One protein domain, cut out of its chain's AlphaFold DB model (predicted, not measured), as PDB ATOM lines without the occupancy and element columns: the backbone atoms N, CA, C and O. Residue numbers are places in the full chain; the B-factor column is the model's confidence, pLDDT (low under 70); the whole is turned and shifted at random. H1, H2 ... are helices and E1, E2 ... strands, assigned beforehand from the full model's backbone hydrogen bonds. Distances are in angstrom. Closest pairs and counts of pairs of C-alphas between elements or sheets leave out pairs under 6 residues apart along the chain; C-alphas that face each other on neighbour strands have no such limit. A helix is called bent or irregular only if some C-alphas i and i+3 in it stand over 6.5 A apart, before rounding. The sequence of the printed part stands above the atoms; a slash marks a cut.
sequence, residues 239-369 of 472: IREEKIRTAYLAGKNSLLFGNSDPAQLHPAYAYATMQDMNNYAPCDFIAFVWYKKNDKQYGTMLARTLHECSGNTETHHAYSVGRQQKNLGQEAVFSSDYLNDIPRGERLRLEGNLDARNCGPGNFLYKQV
ATOM      1  N   ILE A 239     250.098 190.076 207.365       91.56
ATOM      2  CA  ILE A 239     249.670 191.006 208.425       91.56
ATOM      3  C   ILE A 239     248.179 190.826 208.719       91.56
ATOM      4  O   ILE A 239     247.771 190.720 209.875       91.56
ATOM      5  N   ARG A 240     247.348 190.770 207.668       91.94
ATOM      6  CA  ARG A 240     245.904 190.539 207.820       91.94
ATOM      7  C   ARG A 240     245.625 189.186 208.473       91.94
ATOM      8  O   ARG A 240     244.839 189.121 209.414       91.94
ATOM      9  N   GLU A 241     246.254 188.121 207.975       91.88
ATOM     10  CA  GLU A 241     246.031 186.763 208.486       91.88
ATOM     11  C   GLU A 241     246.431 186.644 209.960       91.88
ATOM     12  O   GLU A 241     245.709 186.036 210.748       91.88
ATOM     13  N   GLU A 242     247.528 187.284 210.363       91.19
ATOM     14  CA  GLU A 242     247.977 187.286 211.753       91.19
ATOM     15  C   GLU A 242     246.986 187.991 212.690       91.19
ATOM     16  O   GLU A 242     246.674 187.476 213.769       91.19
ATOM     17  N   LYS A 243     246.411 189.119 212.254       93.38
ATOM     18  CA  LYS A 243     245.349 189.812 213.003       93.38
ATOM     19  C   LYS A 243     244.105 188.941 213.162       93.38
ATOM     20  O   LYS A 243     243.561 188.845 214.264       93.38
ATOM     21  N   ILE A 244     243.678 188.270 212.090       94.50
ATOM     22  CA  ILE A 244     242.541 187.335 212.118       94.50
ATOM     23  C   ILE A 244     242.829 186.164 213.057       94.50
ATOM     24  O   ILE A 244     241.998 185.832 213.902       94.50
ATOM     25  N   ARG A 245     244.019 185.563 212.960       94.19
ATOM     26  CA  ARG A 245     244.463 184.463 213.822       94.19
ATOM     27  C   ARG A 245     244.456 184.850 215.289       94.19
ATOM     28  O   ARG A 245     243.889 184.120 216.103       94.19
ATOM     29  N   THR A 246     245.023 186.002 215.614       94.75
ATOM     30  CA  THR A 246     245.072 186.519 216.983       94.75
ATOM     31  C   THR A 246     243.669 186.775 217.526       94.75
ATOM     32  O   THR A 246     243.327 186.268 218.596       94.75
ATOM     33  N   ALA A 247     242.815 187.461 216.762       95.25
ATOM     34  CA  ALA A 247     241.437 187.737 217.158       95.25
ATOM     35  C   ALA A 247     240.611 186.451 217.344       95.25
ATOM     36  O   ALA A 247     239.925 186.294 218.355       95.25
ATOM     37  N   TYR A 248     240.716 185.494 216.417       94.50
ATOM     38  CA  TYR A 248     240.030 184.202 216.491       94.50
ATOM     39  C   TYR A 248     240.457 183.382 217.715       94.50
ATOM     40  O   TYR A 248     239.612 182.837 218.432       94.50
ATOM     41  N   LEU A 249     241.762 183.314 217.998       93.75
ATOM     42  CA  LEU A 249     242.279 182.621 219.181       93.75
ATOM     43  C   LEU A 249     241.865 183.320 220.480       93.75
ATOM     44  O   LEU A 249     241.469 182.638 221.426       93.75
ATOM     45  N   ALA A 250     241.890 184.654 220.522       92.31
ATOM     46  CA  ALA A 250     241.379 185.418 221.658       92.31
ATOM     47  C   ALA A 250     239.886 185.134 221.894       92.31
ATOM     48  O   ALA A 250     239.481 184.864 223.024       92.31
ATOM     49  N   GLY A 251     239.092 185.067 220.823       90.25
ATOM     50  CA  GLY A 251     237.693 184.645 220.872       90.25
ATOM     51  C   GLY A 251     237.518 183.240 221.457       90.25
ATOM     52  O   GLY A 251     236.707 183.043 222.360       90.25
ATOM     53  N   LYS A 252     238.321 182.263 221.012       88.62
ATOM     54  CA  LYS A 252     238.299 180.880 221.538       88.62
ATOM     55  C   LYS A 252     238.707 180.770 223.003       88.62
ATOM     56  O   LYS A 252     238.252 179.857 223.689       88.62
ATOM     57  N   ASN A 253     239.580 181.656 223.461       87.94
ATOM     58  CA  ASN A 253     240.076 181.677 224.836       87.94
ATOM     59  C   ASN A 253     239.252 182.605 225.743       87.94
ATOM     60  O   ASN A 253     239.521 182.705 226.939       87.94
ATOM     61  N   SER A 254     238.239 183.267 225.184       79.88
ATOM     62  CA  SER A 254     237.357 184.191 225.880       79.88
ATOM     63  C   SER A 254     236.593 183.491 227.009       79.88
ATOM     64  O   SER A 254     235.831 182.551 226.782       79.88
ATOM     65  N   LEU A 255     236.755 183.987 228.239       67.38
ATOM     66  CA  LEU A 255     236.111 183.456 229.452       67.38
ATOM     67  C   LEU A 255     234.637 183.862 229.602       67.38
ATOM     68  O   LEU A 255     234.034 183.609 230.645       67.38
ATOM     69  N   LEU A 256     234.059 184.501 228.581       64.19
ATOM     70  CA  LEU A 256     232.687 184.999 228.599       64.19
ATOM     71  C   LEU A 256     231.641 183.926 228.940       64.19
ATOM     72  O   LEU A 256     230.575 184.277 229.432       64.19
ATOM     73  N   PHE A 257     231.934 182.637 228.728       55.81
ATOM     74  CA  PHE A 257     230.912 181.589 228.729       55.81
ATOM     75  C   PHE A 257     231.323 180.308 229.459       55.81
ATOM     76  O   PHE A 257     231.389 179.226 228.891       55.81
ATOM     77  N   GLY A 258     231.544 180.427 230.769       51.06
ATOM     78  CA  GLY A 258     231.586 179.280 231.685       51.06
ATOM     79  C   GLY A 258     230.208 178.807 232.179       51.06
ATOM     80  O   GLY A 258     230.162 178.085 233.170       51.06
ATOM     81  N   ASN A 259     229.099 179.242 231.562       48.22
ATOM     82  CA  ASN A 259     227.728 178.984 232.024       48.22
ATOM     83  C   ASN A 259     226.891 178.270 230.951       48.22
ATOM     84  O   ASN A 259     226.995 178.576 229.767       48.22
ATOM     85  N   SER A 260     226.057 177.327 231.382       45.16
ATOM     86  CA  SER A 260     225.356 176.338 230.551       45.16
ATOM     87  C   SER A 260     224.039 176.811 229.915       45.16
ATOM     88  O   SER A 260     223.286 175.968 229.439       45.16
ATOM     89  N   ASP A 261     223.728 178.112 229.923       49.91
ATOM     90  CA  ASP A 261     222.500 178.655 229.318       49.91
ATOM     91  C   ASP A 261     222.809 179.400 228.001       49.91
ATOM     92  O   ASP A 261     223.316 180.527 228.034       49.91
ATOM     93  N   PRO A 262     222.499 178.801 226.831       49.94
ATOM     94  CA  PRO A 262     222.769 179.378 225.518       49.94
ATOM     95  C   PRO A 262     222.035 180.698 225.244       49.94
ATOM     96  O   PRO A 262     222.501 181.510 224.446       49.94
ATOM     97  N   ALA A 263     220.895 180.937 225.899       45.41
ATOM     98  CA  ALA A 263     220.104 182.153 225.702       45.41
ATOM     99  C   ALA A 263     220.744 183.386 226.370       45.41
ATOM    100  O   ALA A 263     220.458 184.521 225.988       45.41
ATOM    101  N   GLN A 264     221.655 183.169 227.326       44.12
ATOM    102  CA  GLN A 264     222.428 184.215 228.007       44.12
ATOM    103  C   GLN A 264     223.763 184.518 227.304       44.12
ATOM    104  O   GLN A 264     224.531 185.358 227.776       44.12
ATOM    105  N   LEU A 265     224.030 183.887 226.150       51.94
ATOM    106  CA  LEU A 265     225.286 184.011 225.399       51.94
ATOM    107  C   LEU A 265     225.540 185.394 224.756       51.94
ATOM    108  O   LEU A 265     226.522 185.529 224.034       51.94
ATOM    109  N   HIS A 266     224.711 186.408 225.052       53.84
ATOM    110  CA  HIS A 266     224.824 187.841 224.704       53.84
ATOM    111  C   HIS A 266     225.123 188.148 223.201       53.84
ATOM    112  O   HIS A 266     225.438 187.271 222.405       53.84
ATOM    113  N   PRO A 267     224.911 189.386 222.718       59.84
ATOM    114  CA  PRO A 267     224.841 189.675 221.287       59.84
ATOM    115  C   PRO A 267     226.187 189.440 220.597       59.84
ATOM    116  O   PRO A 267     227.239 189.465 221.239       59.84
ATOM    117  N   ALA A 268     226.153 189.285 219.267       63.75
ATOM    118  CA  ALA A 268     227.341 189.131 218.416       63.75
ATOM    119  C   ALA A 268     228.482 190.097 218.809       63.75
ATOM    120  O   ALA A 268     229.647 189.715 218.829       63.75
ATOM    121  N   TYR A 269     228.115 191.294 219.266       77.06
ATOM    122  CA  TYR A 269     228.962 192.415 219.666       77.06
ATOM    123  C   TYR A 269     229.459 192.413 221.125       77.06
ATOM    124  O   TYR A 269     229.763 193.476 221.666       77.06
ATOM    125  N   ALA A 270     229.498 191.264 221.802       81.94
ATOM    126  CA  ALA A 270     230.051 191.162 223.155       81.94
ATOM    127  C   ALA A 270     231.582 190.955 223.163       81.94
ATOM    128  O   ALA A 270     232.117 190.303 222.270       81.94
ATOM    129  N   TYR A 271     232.281 191.426 224.198       86.44
ATOM    130  CA  TYR A 271     233.728 191.242 224.410       86.44
ATOM    131  C   TYR A 271     234.038 190.926 225.875       86.44
ATOM    132  O   TYR A 271     233.333 191.389 226.774       86.44
ATOM    133  N   ALA A 272     235.074 190.115 226.121       82.38
ATOM    134  CA  ALA A 272     235.421 189.657 227.473       82.38
ATOM    135  C   ALA A 272     236.016 190.751 228.350       82.38
ATOM    136  O   ALA A 272     235.919 190.684 229.571       82.38
ATOM    137  N   THR A 273     236.689 191.712 227.726       85.69
ATOM    138  CA  THR A 273     237.388 192.802 228.394       85.69
ATOM    139  C   THR A 273     237.341 194.050 227.516       85.69
ATOM    140  O   THR A 273     237.096 193.978 226.310       85.69
ATOM    141  N   MET A 274     237.618 195.209 228.119       86.50
ATOM    142  CA  MET A 274     237.810 196.460 227.377       86.50
ATOM    143  C   MET A 274     238.996 196.358 226.404       86.50
ATOM    144  O   MET A 274     238.965 196.943 225.328       86.50
ATOM    145  N   GLN A 275     240.023 195.581 226.767       89.94
ATOM    146  CA  GLN A 275     241.192 195.337 225.927       89.94
ATOM    147  C   GLN A 275     240.827 194.539 224.671       89.94
ATOM    148  O   GLN A 275     241.165 194.967 223.576       89.94
ATOM    149  N   ASP A 276     240.075 193.441 224.800       90.88
ATOM    150  CA  ASP A 276     239.586 192.672 223.645       90.88
ATOM    151  C   ASP A 276     238.730 193.541 222.721       90.88
ATOM    152  O   ASP A 276     238.853 193.473 221.499       90.88
ATOM    153  N   MET A 277     237.866 194.375 223.304       91.25
ATOM    154  CA  MET A 277     237.046 195.304 222.535       91.25
ATOM    155  C   MET A 277     237.922 196.298 221.760       91.25
ATOM    156  O   MET A 277     237.746 196.441 220.556       91.25
ATOM    157  N   ASN A 278     238.897 196.939 222.407       91.81
ATOM    158  CA  ASN A 278     239.800 197.886 221.740       91.81
ATOM    159  C   ASN A 278     240.708 197.218 220.692       91.81
ATOM    160  O   ASN A 278     241.062 197.855 219.701       91.81
ATOM    161  N   ASN A 279     241.058 195.945 220.895       93.56
ATOM    162  CA  ASN A 279     241.942 195.203 220.001       93.56
ATOM    163  C   ASN A 279     241.231 194.627 218.772       93.56
ATOM    164  O   ASN A 279     241.852 194.470 217.725       93.56
ATOM    165  N   TYR A 280     239.952 194.257 218.898       94.44
ATOM    166  CA  TYR A 280     239.283 193.440 217.880       94.44
ATOM    167  C   TYR A 280     237.962 194.012 217.374       94.44
ATOM    168  O   TYR A 280     237.501 193.574 216.322       94.44
ATOM    169  N   ALA A 281     237.319 194.942 218.081       93.38
ATOM    170  CA  ALA A 281     236.122 195.601 217.569       93.38
ATOM    171  C   ALA A 281     236.476 196.687 216.545       93.38
ATOM    172  O   ALA A 281     237.574 197.239 216.605       93.38
ATOM    173  N   PRO A 282     235.558 197.039 215.626       93.75
ATOM    174  CA  PRO A 282     235.760 198.196 214.766       93.75
ATOM    175  C   PRO A 282     235.926 199.480 215.596       93.75
ATOM    176  O   PRO A 282     235.392 199.597 216.703       93.75
ATOM    177  N   CYS A 283     236.652 200.468 215.078       89.94
ATOM    178  CA  CYS A 283     236.788 201.748 215.778       89.94
ATOM    179  C   CYS A 283     235.465 202.522 215.773       89.94
ATOM    180  O   CYS A 283     234.645 202.367 214.867       89.94
ATOM    181  N   ASP A 284     235.242 203.324 216.818       87.50
ATOM    182  CA  ASP A 284     233.985 204.035 217.089       87.50
ATOM    183  C   ASP A 284     232.733 203.143 217.216       87.50
ATOM    184  O   ASP A 284     231.594 203.613 217.157       87.50
ATOM    185  N   PHE A 285     232.941 201.853 217.443       86.31
ATOM    186  CA  PHE A 285     231.905 200.849 217.577       86.31
ATOM    187  C   PHE A 285     231.379 200.785 219.012       86.31
ATOM    188  O   PHE A 285     232.147 200.784 219.975       86.31
ATOM    189  N   ILE A 286     230.054 200.719 219.158       87.06
ATOM    190  CA  ILE A 286     229.401 200.534 220.454       87.06
ATOM    191  C   ILE A 286     229.159 199.041 220.658       87.06
ATOM    192  O   ILE A 286     228.428 198.409 219.896       87.06
ATOM    193  N   ALA A 287     229.763 198.492 221.702       86.00
ATOM    194  CA  ALA A 287     229.763 197.077 222.010       86.00
ATOM    195  C   ALA A 287     229.421 196.829 223.479       86.00
ATOM    196  O   ALA A 287     229.392 197.733 224.317       86.00
ATOM    197  N   PHE A 288     229.170 195.565 223.789       84.00
ATOM    198  CA  PHE A 288     228.956 195.124 225.154       84.00
ATOM    199  C   PHE A 288     230.257 194.547 225.699       84.00
ATOM    200  O   PHE A 288     230.785 193.582 225.154       84.00
ATOM    201  N   VAL A 289     230.775 195.114 226.780       78.00
ATOM    202  CA  VAL A 289     231.911 194.543 227.504       78.00
ATOM    203  C   VAL A 289     231.371 193.839 228.730       78.00
ATOM    204  O   VAL A 289     230.587 194.404 229.492       78.00
ATOM    205  N   TRP A 290     231.794 192.603 228.933       75.38
ATOM    206  CA  TRP A 290     231.537 191.926 230.189       75.38
ATOM    207  C   TRP A 290     232.662 192.203 231.157       75.38
ATOM    208  O   TRP A 290     233.836 192.166 230.803       75.38
ATOM    209  N   TYR A 291     232.306 192.474 232.399       65.38
ATOM    210  CA  TYR A 291     233.288 192.777 233.421       65.38
ATOM    211  C   TYR A 291     233.026 191.947 234.670       65.38
ATOM    212  O   TYR A 291     231.888 191.805 235.119       65.38
ATOM    213  N   LYS A 292     234.100 191.388 235.236       61.28
ATOM    214  CA  LYS A 292     234.063 190.560 236.443       61.28
ATOM    215  C   LYS A 292     234.773 191.311 237.565       61.28
ATOM    216  O   LYS A 292     235.995 191.265 237.656       61.28
ATOM    217  N   LYS A 293     234.009 192.044 238.386       52.66
ATOM    218  CA  LYS A 293     234.592 193.016 239.326       52.66
ATOM    219  C   LYS A 293     235.221 192.413 240.578       52.66
ATOM    220  O   LYS A 293     236.124 193.060 241.070       52.66
ATOM    221  N   ASN A 294     234.749 191.264 241.084       54.53
ATOM    222  CA  ASN A 294     235.420 190.412 242.092       54.53
ATOM    223  C   ASN A 294     234.549 189.233 242.605       54.53
ATOM    224  O   ASN A 294     235.119 188.263 243.079       54.53
ATOM    225  N   ASP A 295     233.213 189.215 242.441       51.88
ATOM    226  CA  ASP A 295     232.343 188.246 243.160       51.88
ATOM    227  C   ASP A 295     231.234 187.580 242.325       51.88
ATOM    228  O   ASP A 295     230.052 187.836 242.529       51.88
ATOM    229  N   LYS A 296     231.575 186.676 241.398       48.66
ATOM    230  CA  LYS A 296     230.598 185.786 240.708       48.66
ATOM    231  C   LYS A 296     229.382 186.467 240.031       48.66
ATOM    232  O   LYS A 296     228.497 185.764 239.555       48.66
ATOM    233  N   GLN A 297     229.347 187.792 239.930       53.97
ATOM    234  CA  GLN A 297     228.335 188.538 239.196       53.97
ATOM    235  C   GLN A 297     228.923 188.947 237.854       53.97
ATOM    236  O   GLN A 297     229.933 189.651 237.775       53.97
ATOM    237  N   TYR A 298     228.301 188.436 236.801       56.41
ATOM    238  CA  TYR A 298     228.568 188.844 235.437       56.41
ATOM    239  C   TYR A 298     227.734 190.096 235.167       56.41
ATOM    240  O   TYR A 298     226.519 190.079 235.361       56.41
ATOM    241  N   GLY A 299     228.386 191.187 234.770       63.16
ATOM    242  CA  GLY A 299     227.716 192.418 234.364       63.16
ATOM    243  C   GLY A 299     228.075 192.774 232.931       63.16
ATOM    244  O   GLY A 299     229.246 192.704 232.555       63.16
ATOM    245  N   THR A 300     227.071 193.175 232.158       72.88
ATOM    246  CA  THR A 300     227.253 193.735 230.822       72.88
ATOM    247  C   THR A 300     227.281 195.256 230.919       72.88
ATOM    248  O   THR A 300     226.336 195.859 231.425       72.88
ATOM    249  N   MET A 301     228.336 195.888 230.410       79.88
ATOM    250  CA  MET A 301     228.395 197.338 230.224       79.88
ATOM    251  C   MET A 301     228.374 197.686 228.736       79.88
ATOM    252  O   MET A 301     229.014 197.020 227.926       79.88
ATOM    253  N   LEU A 302     227.650 198.745 228.380       85.56
ATOM    254  CA  LEU A 302     227.746 199.349 227.057       85.56
ATOM    255  C   LEU A 302     229.010 200.212 227.018       85.56
ATOM    256  O   LEU A 302     229.184 201.091 227.865       85.56
ATOM    257  N   ALA A 303     229.885 199.960 226.056       85.75
ATOM    258  CA  ALA A 303     231.127 200.692 225.876       85.75
ATOM    259  C   ALA A 303     231.290 201.087 224.410       85.75
ATOM    260  O   ALA A 303     230.801 200.405 223.513       85.75
ATOM    261  N   ARG A 304     231.987 202.195 224.171       90.00
ATOM    262  CA  ARG A 304     232.425 202.601 222.836       90.00
ATOM    263  C   ARG A 304     233.922 202.340 222.727       90.00
ATOM    264  O   ARG A 304     234.643 202.623 223.686       90.00
ATOM    265  N   THR A 305     234.379 201.821 221.591       87.25
ATOM    266  CA  THR A 305     235.817 201.724 221.319       87.25
ATOM    267  C   THR A 305     236.478 203.089 221.295       87.25
ATOM    268  O   THR A 305     235.868 204.103 220.951       87.25
ATOM    269  N   LEU A 306     237.747 203.102 221.694       87.25
ATOM    270  CA  LEU A 306     238.582 204.289 221.595       87.25
ATOM    271  C   LEU A 306     238.813 204.657 220.124       87.25
ATOM    272  O   LEU A 306     238.699 203.816 219.233       87.25
ATOM    273  N   HIS A 307     239.161 205.918 219.879       81.50
ATOM    274  CA  HIS A 307     239.500 206.382 218.533       81.50
ATOM    275  C   HIS A 307     240.787 205.716 218.007       81.50
ATOM    276  O   HIS A 307     240.903 205.435 216.821       81.50
ATOM    277  N   GLU A 308     241.713 205.382 218.908       83.62
ATOM    278  CA  GLU A 308     242.978 204.690 218.627       83.62
ATOM    279  C   GLU A 308     242.842 203.163 218.768       83.62
ATOM    280  O   GLU A 308     243.661 202.495 219.398       83.62
ATOM    281  N   CYS A 309     241.758 202.589 218.243       86.88
ATOM    282  CA  CYS A 309     241.568 201.141 218.275       86.88
ATOM    283  C   CYS A 309     242.407 200.440 217.190       86.88
ATOM    284  O   CYS A 309     242.704 201.020 216.146       86.88
ATOM    285  N   SER A 310     242.777 199.176 217.415       91.69
ATOM    286  CA  SER A 310     243.527 198.373 216.431       91.69
ATOM    287  C   SER A 310     242.655 197.378 215.656       91.69
ATOM    288  O   SER A 310     243.114 196.796 214.664       91.69
ATOM    289  N   GLY A 311     241.402 197.207 216.087       92.81
ATOM    290  CA  GLY A 311     240.438 196.286 215.503       92.81
ATOM    291  C   GLY A 311     239.681 196.840 214.293       92.81
ATOM    292  O   GLY A 311     239.651 198.035 214.001       92.81
ATOM    293  N   ASN A 312     239.047 195.931 213.559       94.25
ATOM    294  CA  ASN A 312     238.195 196.212 212.411       94.25
ATOM    295  C   ASN A 312     237.055 195.174 212.317       94.25
ATOM    296  O   ASN A 312     236.859 194.344 213.206       94.25
ATOM    297  N   THR A 313     236.275 195.221 211.235       92.94
ATOM    298  CA  THR A 313     235.176 194.269 211.003       92.94
ATOM    299  C   THR A 313     235.661 192.821 210.899       92.94
ATOM    300  O   THR A 313     235.025 191.930 211.458       92.94
ATOM    301  N   GLU A 314     236.804 192.582 210.257       94.31
ATOM    302  CA  GLU A 314     237.363 191.238 210.066       94.31
ATOM    303  C   GLU A 314     237.806 190.632 211.405       94.31
ATOM    304  O   GLU A 314     237.458 189.497 211.723       94.31
ATOM    305  N   THR A 315     238.506 191.397 212.251       95.31
ATOM    306  CA  THR A 315     238.905 190.934 213.591       95.31
ATOM    307  C   THR A 315     237.703 190.736 214.507       95.31
ATOM    308  O   THR A 315     237.701 189.821 215.333       95.31
ATOM    309  N   HIS A 316     236.651 191.542 214.350       93.38
ATOM    310  CA  HIS A 316     235.408 191.366 215.094       93.38
ATOM    311  C   HIS A 316     234.719 190.051 214.726       93.38
ATOM    312  O   HIS A 316     234.309 189.296 215.616       93.38
ATOM    313  N   HIS A 317     234.622 189.761 213.428       93.19
ATOM    314  CA  HIS A 317     234.092 188.501 212.927       93.19
ATOM    315  C   HIS A 317     234.937 187.320 213.407       93.19
ATOM    316  O   HIS A 317     234.389 186.402 214.015       93.19
ATOM    317  N   ALA A 318     236.259 187.387 213.246       94.44
ATOM    318  CA  ALA A 318     237.194 186.362 213.703       94.44
ATOM    319  C   ALA A 318     237.017 186.043 215.195       94.44
ATOM    320  O   ALA A 318     236.836 184.880 215.573       94.44
ATOM    321  N   TYR A 319     236.995 187.076 216.045       92.69
ATOM    322  CA  TYR A 319     236.772 186.946 217.486       92.69
ATOM    323  C   TYR A 319     235.416 186.307 217.799       92.69
ATOM    324  O   TYR A 319     235.321 185.360 218.585       92.69
ATOM    325  N   SER A 320     234.356 186.794 217.152       88.38
ATOM    326  CA  SER A 320     232.991 186.310 217.365       88.38
ATOM    327  C   SER A 320     232.835 184.847 216.962       88.38
ATOM    328  O   SER A 320     232.243 184.070 217.716       88.38
ATOM    329  N   VAL A 321     233.409 184.461 215.821       90.00
ATOM    330  CA  VAL A 321     233.384 183.089 215.305       90.00
ATOM    331  C   VAL A 321     234.177 182.157 216.211       90.00
ATOM    332  O   VAL A 321     233.639 181.139 216.646       90.00
ATOM    333  N   GLY A 322     235.410 182.524 216.574       90.50
ATOM    334  CA  GLY A 322     236.240 181.717 217.470       90.50
ATOM    335  C   GLY A 322     235.551 181.451 218.808       90.50
ATOM    336  O   GLY A 322     235.515 180.319 219.297       90.50
ATOM    337  N   ARG A 323     234.902 182.477 219.358       86.12
ATOM    338  CA  ARG A 323     234.105 182.356 220.579       86.12
ATOM    339  C   ARG A 323     232.894 181.441 220.406       86.12
ATOM    340  O   ARG A 323     232.682 180.553 221.231       86.12
ATOM    341  N   GLN A 324     232.087 181.643 219.365       83.44
ATOM    342  CA  GLN A 324     230.905 180.811 219.111       83.44
ATOM    343  C   GLN A 324     231.295 179.344 218.918       83.44
ATOM    344  O   GLN A 324     230.707 178.466 219.542       83.44
ATOM    345  N   GLN A 325     232.346 179.087 218.144       84.50
ATOM    346  CA  GLN A 325     232.839 177.743 217.873       84.50
ATOM    347  C   GLN A 325     233.381 177.038 219.122       84.50
ATOM    348  O   GLN A 325     233.216 175.826 219.265       84.50
ATOM    349  N   LYS A 326     234.009 177.769 220.051       84.12
ATOM    350  CA  LYS A 326     234.455 177.191 221.327       84.12
ATOM    351  C   LYS A 326     233.283 176.697 222.178       84.12
ATOM    352  O   LYS A 326     233.408 175.644 222.797       84.12
ATOM    353  N   ASN A 327     232.187 177.455 222.213       76.56
ATOM    354  CA  ASN A 327     231.096 177.232 223.167       76.56
ATOM    355  C   ASN A 327     229.983 176.341 222.614       76.56
ATOM    356  O   ASN A 327     229.483 175.475 223.321       76.56
ATOM    357  N   LEU A 328     229.615 176.534 221.350       76.12
ATOM    358  CA  LEU A 328     228.599 175.736 220.660       76.12
ATOM    359  C   LEU A 328     229.206 174.495 219.984       76.12
ATOM    360  O   LEU A 328     228.498 173.648 219.443       76.12
ATOM    361  N   GLY A 329     230.536 174.382 219.980       75.50
ATOM    362  CA  GLY A 329     231.242 173.277 219.352       75.50
ATOM    363  C   GLY A 329     230.962 173.193 217.852       75.50
ATOM    364  O   GLY A 329     230.949 174.192 217.135       75.50
ATOM    365  N   GLN A 330     230.754 171.970 217.367       68.56
ATOM    366  CA  GLN A 330     230.487 171.706 215.949       68.56
ATOM    367  C   GLN A 330     229.037 172.011 215.542       68.56
ATOM    368  O   GLN A 330     228.714 171.917 214.363       68.56
ATOM    369  N   GLU A 331     228.158 172.355 216.484       71.38
ATOM    370  CA  GLU A 331     226.743 172.626 216.205       71.38
ATOM    371  C   GLU A 331     226.493 174.068 215.746       71.38
ATOM    372  O   GLU A 331     225.440 174.347 215.177       71.38
ATOM    373  N   ALA A 332     227.459 174.976 215.931       80.62
ATOM    374  CA  ALA A 332     227.349 176.344 215.434       80.62
ATOM    375  C   ALA A 332     227.281 176.383 213.907       80.62
ATOM    376  O   ALA A 332     228.200 175.932 213.222       80.62
ATOM    377  N   VAL A 333     226.208 176.982 213.397       85.75
ATOM    378  CA  VAL A 333     225.998 177.240 211.975       85.75
ATOM    379  C   VAL A 333     226.343 178.700 211.684       85.75
ATOM    380  O   VAL A 333     225.822 179.605 212.336       85.75
ATOM    381  N   PHE A 334     227.224 178.931 210.714       88.38
ATOM    382  CA  PHE A 334     227.752 180.247 210.354       88.38
ATOM    383  C   PHE A 334     227.341 180.649 208.935       88.38
ATOM    384  O   PHE A 334     227.241 179.807 208.049       88.38
ATOM    385  N   SER A 335     227.176 181.954 208.692       89.12
ATOM    386  CA  SER A 335     227.114 182.483 207.320       89.12
ATOM    387  C   SER A 335     228.407 182.163 206.562       89.12
ATOM    388  O   SER A 335     229.497 182.186 207.141       89.12
ATOM    389  N   SER A 336     228.298 181.940 205.250       89.19
ATOM    390  CA  SER A 336     229.450 181.796 204.353       89.19
ATOM    391  C   SER A 336     230.394 182.996 204.393       89.19
ATOM    392  O   SER A 336     231.589 182.826 204.159       89.19
ATOM    393  N   ASP A 337     229.888 184.186 204.722       88.62
ATOM    394  CA  ASP A 337     230.687 185.417 204.762       88.62
ATOM    395  C   ASP A 337     231.818 185.336 205.795       88.62
ATOM    396  O   ASP A 337     232.920 185.826 205.550       88.62
ATOM    397  N   TYR A 338     231.588 184.618 206.902       89.81
ATOM    398  CA  TYR A 338     232.568 184.431 207.973       89.81
ATOM    399  C   TYR A 338     233.773 183.578 207.567       89.81
ATOM    400  O   TYR A 338     234.787 183.588 208.262       89.81
ATOM    401  N   LEU A 339     233.706 182.851 206.446       90.25
ATOM    402  CA  LEU A 339     234.825 182.024 205.987       90.25
ATOM    403  C   LEU A 339     236.071 182.845 205.634       90.25
ATOM    404  O   LEU A 339     237.179 182.324 205.744       90.25
ATOM    405  N   ASN A 340     235.904 184.108 205.228       90.75
ATOM    406  CA  ASN A 340     237.021 185.011 204.917       90.75
ATOM    407  C   ASN A 340     237.746 185.542 206.164       90.75
ATOM    408  O   ASN A 340     238.875 186.034 206.056       90.75
ATOM    409  N   ASP A 341     237.090 185.443 207.321       92.38
ATOM    410  CA  ASP A 341     237.497 186.069 208.579       92.38
ATOM    411  C   ASP A 341     237.857 185.025 209.642       92.38
ATOM    412  O   ASP A 341     237.885 185.310 210.834       92.38
ATOM    413  N   ILE A 342     238.142 183.794 209.220       92.50
ATOM    414  CA  ILE A 342     238.714 182.760 210.081       92.50
ATOM    415  C   ILE A 342     240.101 182.360 209.601       92.50
ATOM    416  O   ILE A 342     240.372 182.453 208.406       92.50
ATOM    417  N   PRO A 343     240.968 181.847 210.484       92.94
ATOM    418  CA  PRO A 343     242.299 181.425 210.085       92.94
ATOM    419  C   PRO A 343     242.283 180.287 209.072       92.94
ATOM    420  O   PRO A 343     241.404 179.413 209.074       92.94
ATOM    421  N   ARG A 344     243.319 180.241 208.244       90.69
ATOM    422  CA  ARG A 344     243.558 179.106 207.360       90.69
ATOM    423  C   ARG A 344     243.577 177.777 208.124       90.69
ATOM    424  O   ARG A 344     244.206 177.618 209.165       90.69
ATOM    425  N   GLY A 345     242.918 176.778 207.555       90.19
ATOM    426  CA  GLY A 345     242.795 175.436 208.106       90.19
ATOM    427  C   GLY A 345     241.638 175.284 209.090       90.19
ATOM    428  O   GLY A 345     241.245 174.141 209.350       90.19
ATOM    429  N   GLU A 346     241.049 176.374 209.579       92.00
ATOM    430  CA  GLU A 346     239.870 176.316 210.439       92.00
ATOM    431  C   GLU A 346     238.623 175.913 209.645       92.00
ATOM    432  O   GLU A 346     238.533 176.071 208.422       92.00
ATOM    433  N   ARG A 347     237.689 175.286 210.360       91.25
ATOM    434  CA  ARG A 347     236.487 174.666 209.798       91.25
ATOM    435  C   ARG A 347     235.256 175.343 210.366       91.25
ATOM    436  O   ARG A 347     235.165 175.449 211.585       91.25
ATOM    437  N   LEU A 348     234.307 175.695 209.507       90.50
ATOM    438  CA  LEU A 348     232.986 176.176 209.903       90.50
ATOM    439  C   LEU A 348     231.911 175.281 209.310       90.50
ATOM    440  O   LEU A 348     232.039 174.803 208.181       90.50
ATOM    441  N   ARG A 349     230.838 175.088 210.067       89.81
ATOM    442  CA  ARG A 349     229.609 174.499 209.558       89.81
ATOM    443  C   ARG A 349     228.733 175.624 209.022       89.81
ATOM    444  O   ARG A 349     228.448 176.568 209.750       89.81
ATOM    445  N   LEU A 350     228.359 175.546 207.751       89.94
ATOM    446  CA  LEU A 350     227.542 176.564 207.081       89.94
ATOM    447  C   LEU A 350     226.059 176.212 207.091       89.94
ATOM    448  O   LEU A 350     225.206 177.087 207.146       89.94
ATOM    449  N   GLU A 351     225.765 174.915 207.053       85.88
ATOM    450  CA  GLU A 351     224.417 174.354 207.107       85.88
ATOM    451  C   GLU A 351     224.473 173.006 207.836       85.88
ATOM    452  O   GLU A 351     225.553 172.449 208.042       85.88
ATOM    453  N   GLY A 352     223.318 172.430 208.193       79.12
ATOM    454  CA  GLY A 352     223.252 171.166 208.944       79.12
ATOM    455  C   GLY A 352     223.991 169.982 208.296       79.12
ATOM    456  O   GLY A 352     224.314 169.013 208.978       79.12
ATOM    457  N   ASN A 353     224.285 170.061 206.997       84.88
ATOM    458  CA  ASN A 353     224.998 169.052 206.219       84.88
ATOM    459  C   ASN A 353     226.161 169.625 205.386       84.88
ATOM    460  O   ASN A 353     226.632 168.936 204.481       84.88
ATOM    461  N   LEU A 354     226.620 170.856 205.637       89.06
ATOM    462  CA  LEU A 354     227.675 171.495 204.844       89.06
ATOM    463  C   LEU A 354     228.772 172.049 205.749       89.06
ATOM    464  O   LEU A 354     228.585 173.062 206.421       89.06
ATOM    465  N   ASP A 355     229.937 171.410 205.702       90.50
ATOM    466  CA  ASP A 355     231.144 171.905 206.354       90.50
ATOM    467  C   ASP A 355     232.055 172.565 205.308       90.50
ATOM    468  O   ASP A 355     232.208 172.079 204.182       90.50
ATOM    469  N   ALA A 356     232.703 173.657 205.692       92.62
ATOM    470  CA  ALA A 356     233.677 174.367 204.881       92.62
ATOM    471  C   ALA A 356     234.981 174.572 205.657       92.62
ATOM    472  O   ALA A 356     234.988 174.704 206.881       92.62
ATOM    473  N   ARG A 357     236.105 174.586 204.939       93.38
ATOM    474  CA  ARG A 357     237.432 174.891 205.482       93.38
ATOM    475  C   ARG A 357     238.032 176.075 204.738       93.38
ATOM    476  O   ARG A 357     238.085 176.041 203.507       93.38
ATOM    477  N   ASN A 358     238.524 177.070 205.476       92.94
ATOM    478  CA  ASN A 358     239.289 178.159 204.879       92.94
ATOM    479  C   ASN A 358     240.680 177.661 204.466       92.94
ATOM    480  O   ASN A 358     241.418 177.138 205.296       92.94
ATOM    481  N   CYS A 359     241.048 177.805 203.196       90.56
ATOM    482  CA  CYS A 359     242.374 177.461 202.680       90.56
ATOM    483  C   CYS A 359     243.170 178.666 202.170       90.56
ATOM    484  O   CYS A 359     244.252 178.482 201.600       90.56
ATOM    485  N   GLY A 360     242.671 179.871 202.437       85.38
ATOM    486  CA  GLY A 360     243.248 181.157 202.076       85.38
ATOM    487  C   GLY A 360     242.183 182.079 201.467       85.38
ATOM    488  O   GLY A 360     241.058 181.639 201.226       85.38
ATOM    489  N   PRO A 361     242.533 183.339 201.161       76.69
ATOM    490  CA  PRO A 361     241.597 184.312 200.597       76.69
ATOM    491  C   PRO A 361     240.862 183.761 199.364       76.69
ATOM    492  O   PRO A 361     241.495 183.400 198.370       76.69
ATOM    493  N   GLY A 362     239.532 183.648 199.452       77.94
ATOM    494  CA  GLY A 362     238.670 183.135 198.380       77.94
ATOM    495  C   GLY A 362     238.819 181.642 198.047       77.94
ATOM    496  O   GLY A 362     238.189 181.171 197.101       77.94
ATOM    497  N   ASN A 363     239.631 180.885 198.791       85.12
ATOM    498  CA  ASN A 363     239.872 179.462 198.557       85.12
ATOM    499  C   ASN A 363     239.254 178.631 199.682       85.12
ATOM    500  O   ASN A 363     239.863 178.438 200.734       85.12
ATOM    501  N   PHE A 364     238.066 178.084 199.433       91.19
ATOM    502  CA  PHE A 364     237.319 177.293 200.408       91.19
ATOM    503  C   PHE A 364     237.150 175.851 199.944       91.19
ATOM    504  O   PHE A 364     236.824 175.585 198.786       91.19
ATOM    505  N   LEU A 365     237.356 174.907 200.860       91.88
ATOM    506  CA  LEU A 365     237.065 173.498 200.620       91.88
ATOM    507  C   LEU A 365     235.751 173.139 201.297       91.88
ATOM    508  O   LEU A 365     235.663 173.141 202.523       91.88
ATOM    509  N   TYR A 366     234.754 172.803 200.489       91.31
ATOM    510  CA  TYR A 366     233.431 172.402 200.952       91.31
ATOM    511  C   TYR A 366     233.315 170.883 201.004       91.31
ATOM    512  O   TYR A 366     233.837 170.165 200.141       91.31
ATOM    513  N   LYS A 367     232.587 170.380 201.995       88.19
ATOM    514  CA  LYS A 367     232.205 168.977 202.078       88.19
ATOM    515  C   LYS A 367     230.771 168.858 202.558       88.19
ATOM    516  O   LYS A 367     230.432 169.283 203.656       88.19
ATOM    517  N   GLN A 368     229.953 168.209 201.737       86.12
ATOM    518  CA  GLN A 368     228.618 167.813 202.145       86.12
ATOM    519  C   GLN A 368     228.706 166.559 203.027       86.12
ATOM    520  O   GLN A 368     229.275 165.538 202.619       86.12
ATOM    521  N   VAL A 369     228.169 166.658 204.238       73.88
ATOM    522  CA  VAL A 369     228.068 165.587 205.230       73.88
ATOM    523  C   VAL A 369     226.698 164.928 205.058       73.88
ATOM    524  O   VAL A 369     225.683 165.586 205.260       73.88
TER     525      VAL A 369
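What this domain is: This is residues 239 to 369 of the 472 residues of an uncharacterized protein of Xylophilus rhododendri (UniProt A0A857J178). A flat slab has two helices, H1 and the kinked H3, packed obliquely on each other in its middle, with a small sheet toward each end. At one end is the antiparallel hairpin of E1 and E2, with short H2 next to it; at the other, the antiparallel sheet E3 - E4 - E5, with short H4 over one face and between it and H3. The printed part has 131 residues, with four named helices and five named strands in the order H1 H2 E1 E2 H3 H4 E3 E4 E5; the class is mixed, helices and strands. It is compact, with a radius of gyration of the C-alphas of 14.9 A, and spans 45 by 35 by 19 A.

How they stand to each other: H1, residues 239 to 253, touches H3, residues 313 to 331, at a steep tilt of 39 degrees, the same way; the closest C-alphas are those of Gly 251 and Tyr 319, 4.2 A apart. H3 is the hub, touching three helices. H2, residues 274 to 280, only just touches residues 315 to 319 of H3, with 3 pairs of C-alphas within 8 A, the closest being Tyr 280 and Thr 315 at 5.0 A. E1, residues 286 to 291, and E2, residues 299 to 304, form a hairpin, with N 289 and O 301 2.8 A apart, within hydrogen-bond range. H4, residues 336 to 341, touches residues 314 to 321 of H3, the closest C-alphas being those of Ala 318 and Asp 341 at 5.1 A. E3, residues 347 to 351, E4, residues 354 to 358, and E5, residues 364 to 368, form a meander, each strand the antiparallel neighbour of the one before; N 348 and O 356 are 2.9 A apart, N 357 and O 365 2.8 A. H4 is on this sheet at a height of 8.2 A, over E4; H3 only grazes it. Each O i to N i+4 pair is within hydrogen-bond range in H1 and H2, but 13 of 15 in H3 and 0 of 2 in H4, where 3 of 3 O i to N i+3 pairs are.

Where its parts are: H1 begins at C-alpha 239 (249.670, 191.006, 208.425) and is 21.2 A long. E1 and E2 measure 15.6 A and 16.1 A. H3, 23.8 A, has a kink of 67 degrees near residue 325 and is irregular, with C-alphas 327 and 330 9.1 A apart. E5 ends at C-alpha 368 (228.618, 167.813, 202.145).

The domain as a whole: The C-alphas of Asn 294 and Gln 368 are the two farthest apart, 46.4 A. The printed part has no cut; the link from H1 to H2 is long, 20 residues. pLDDT is under 70 at residues 255 to 268, 291 to 299 and 330.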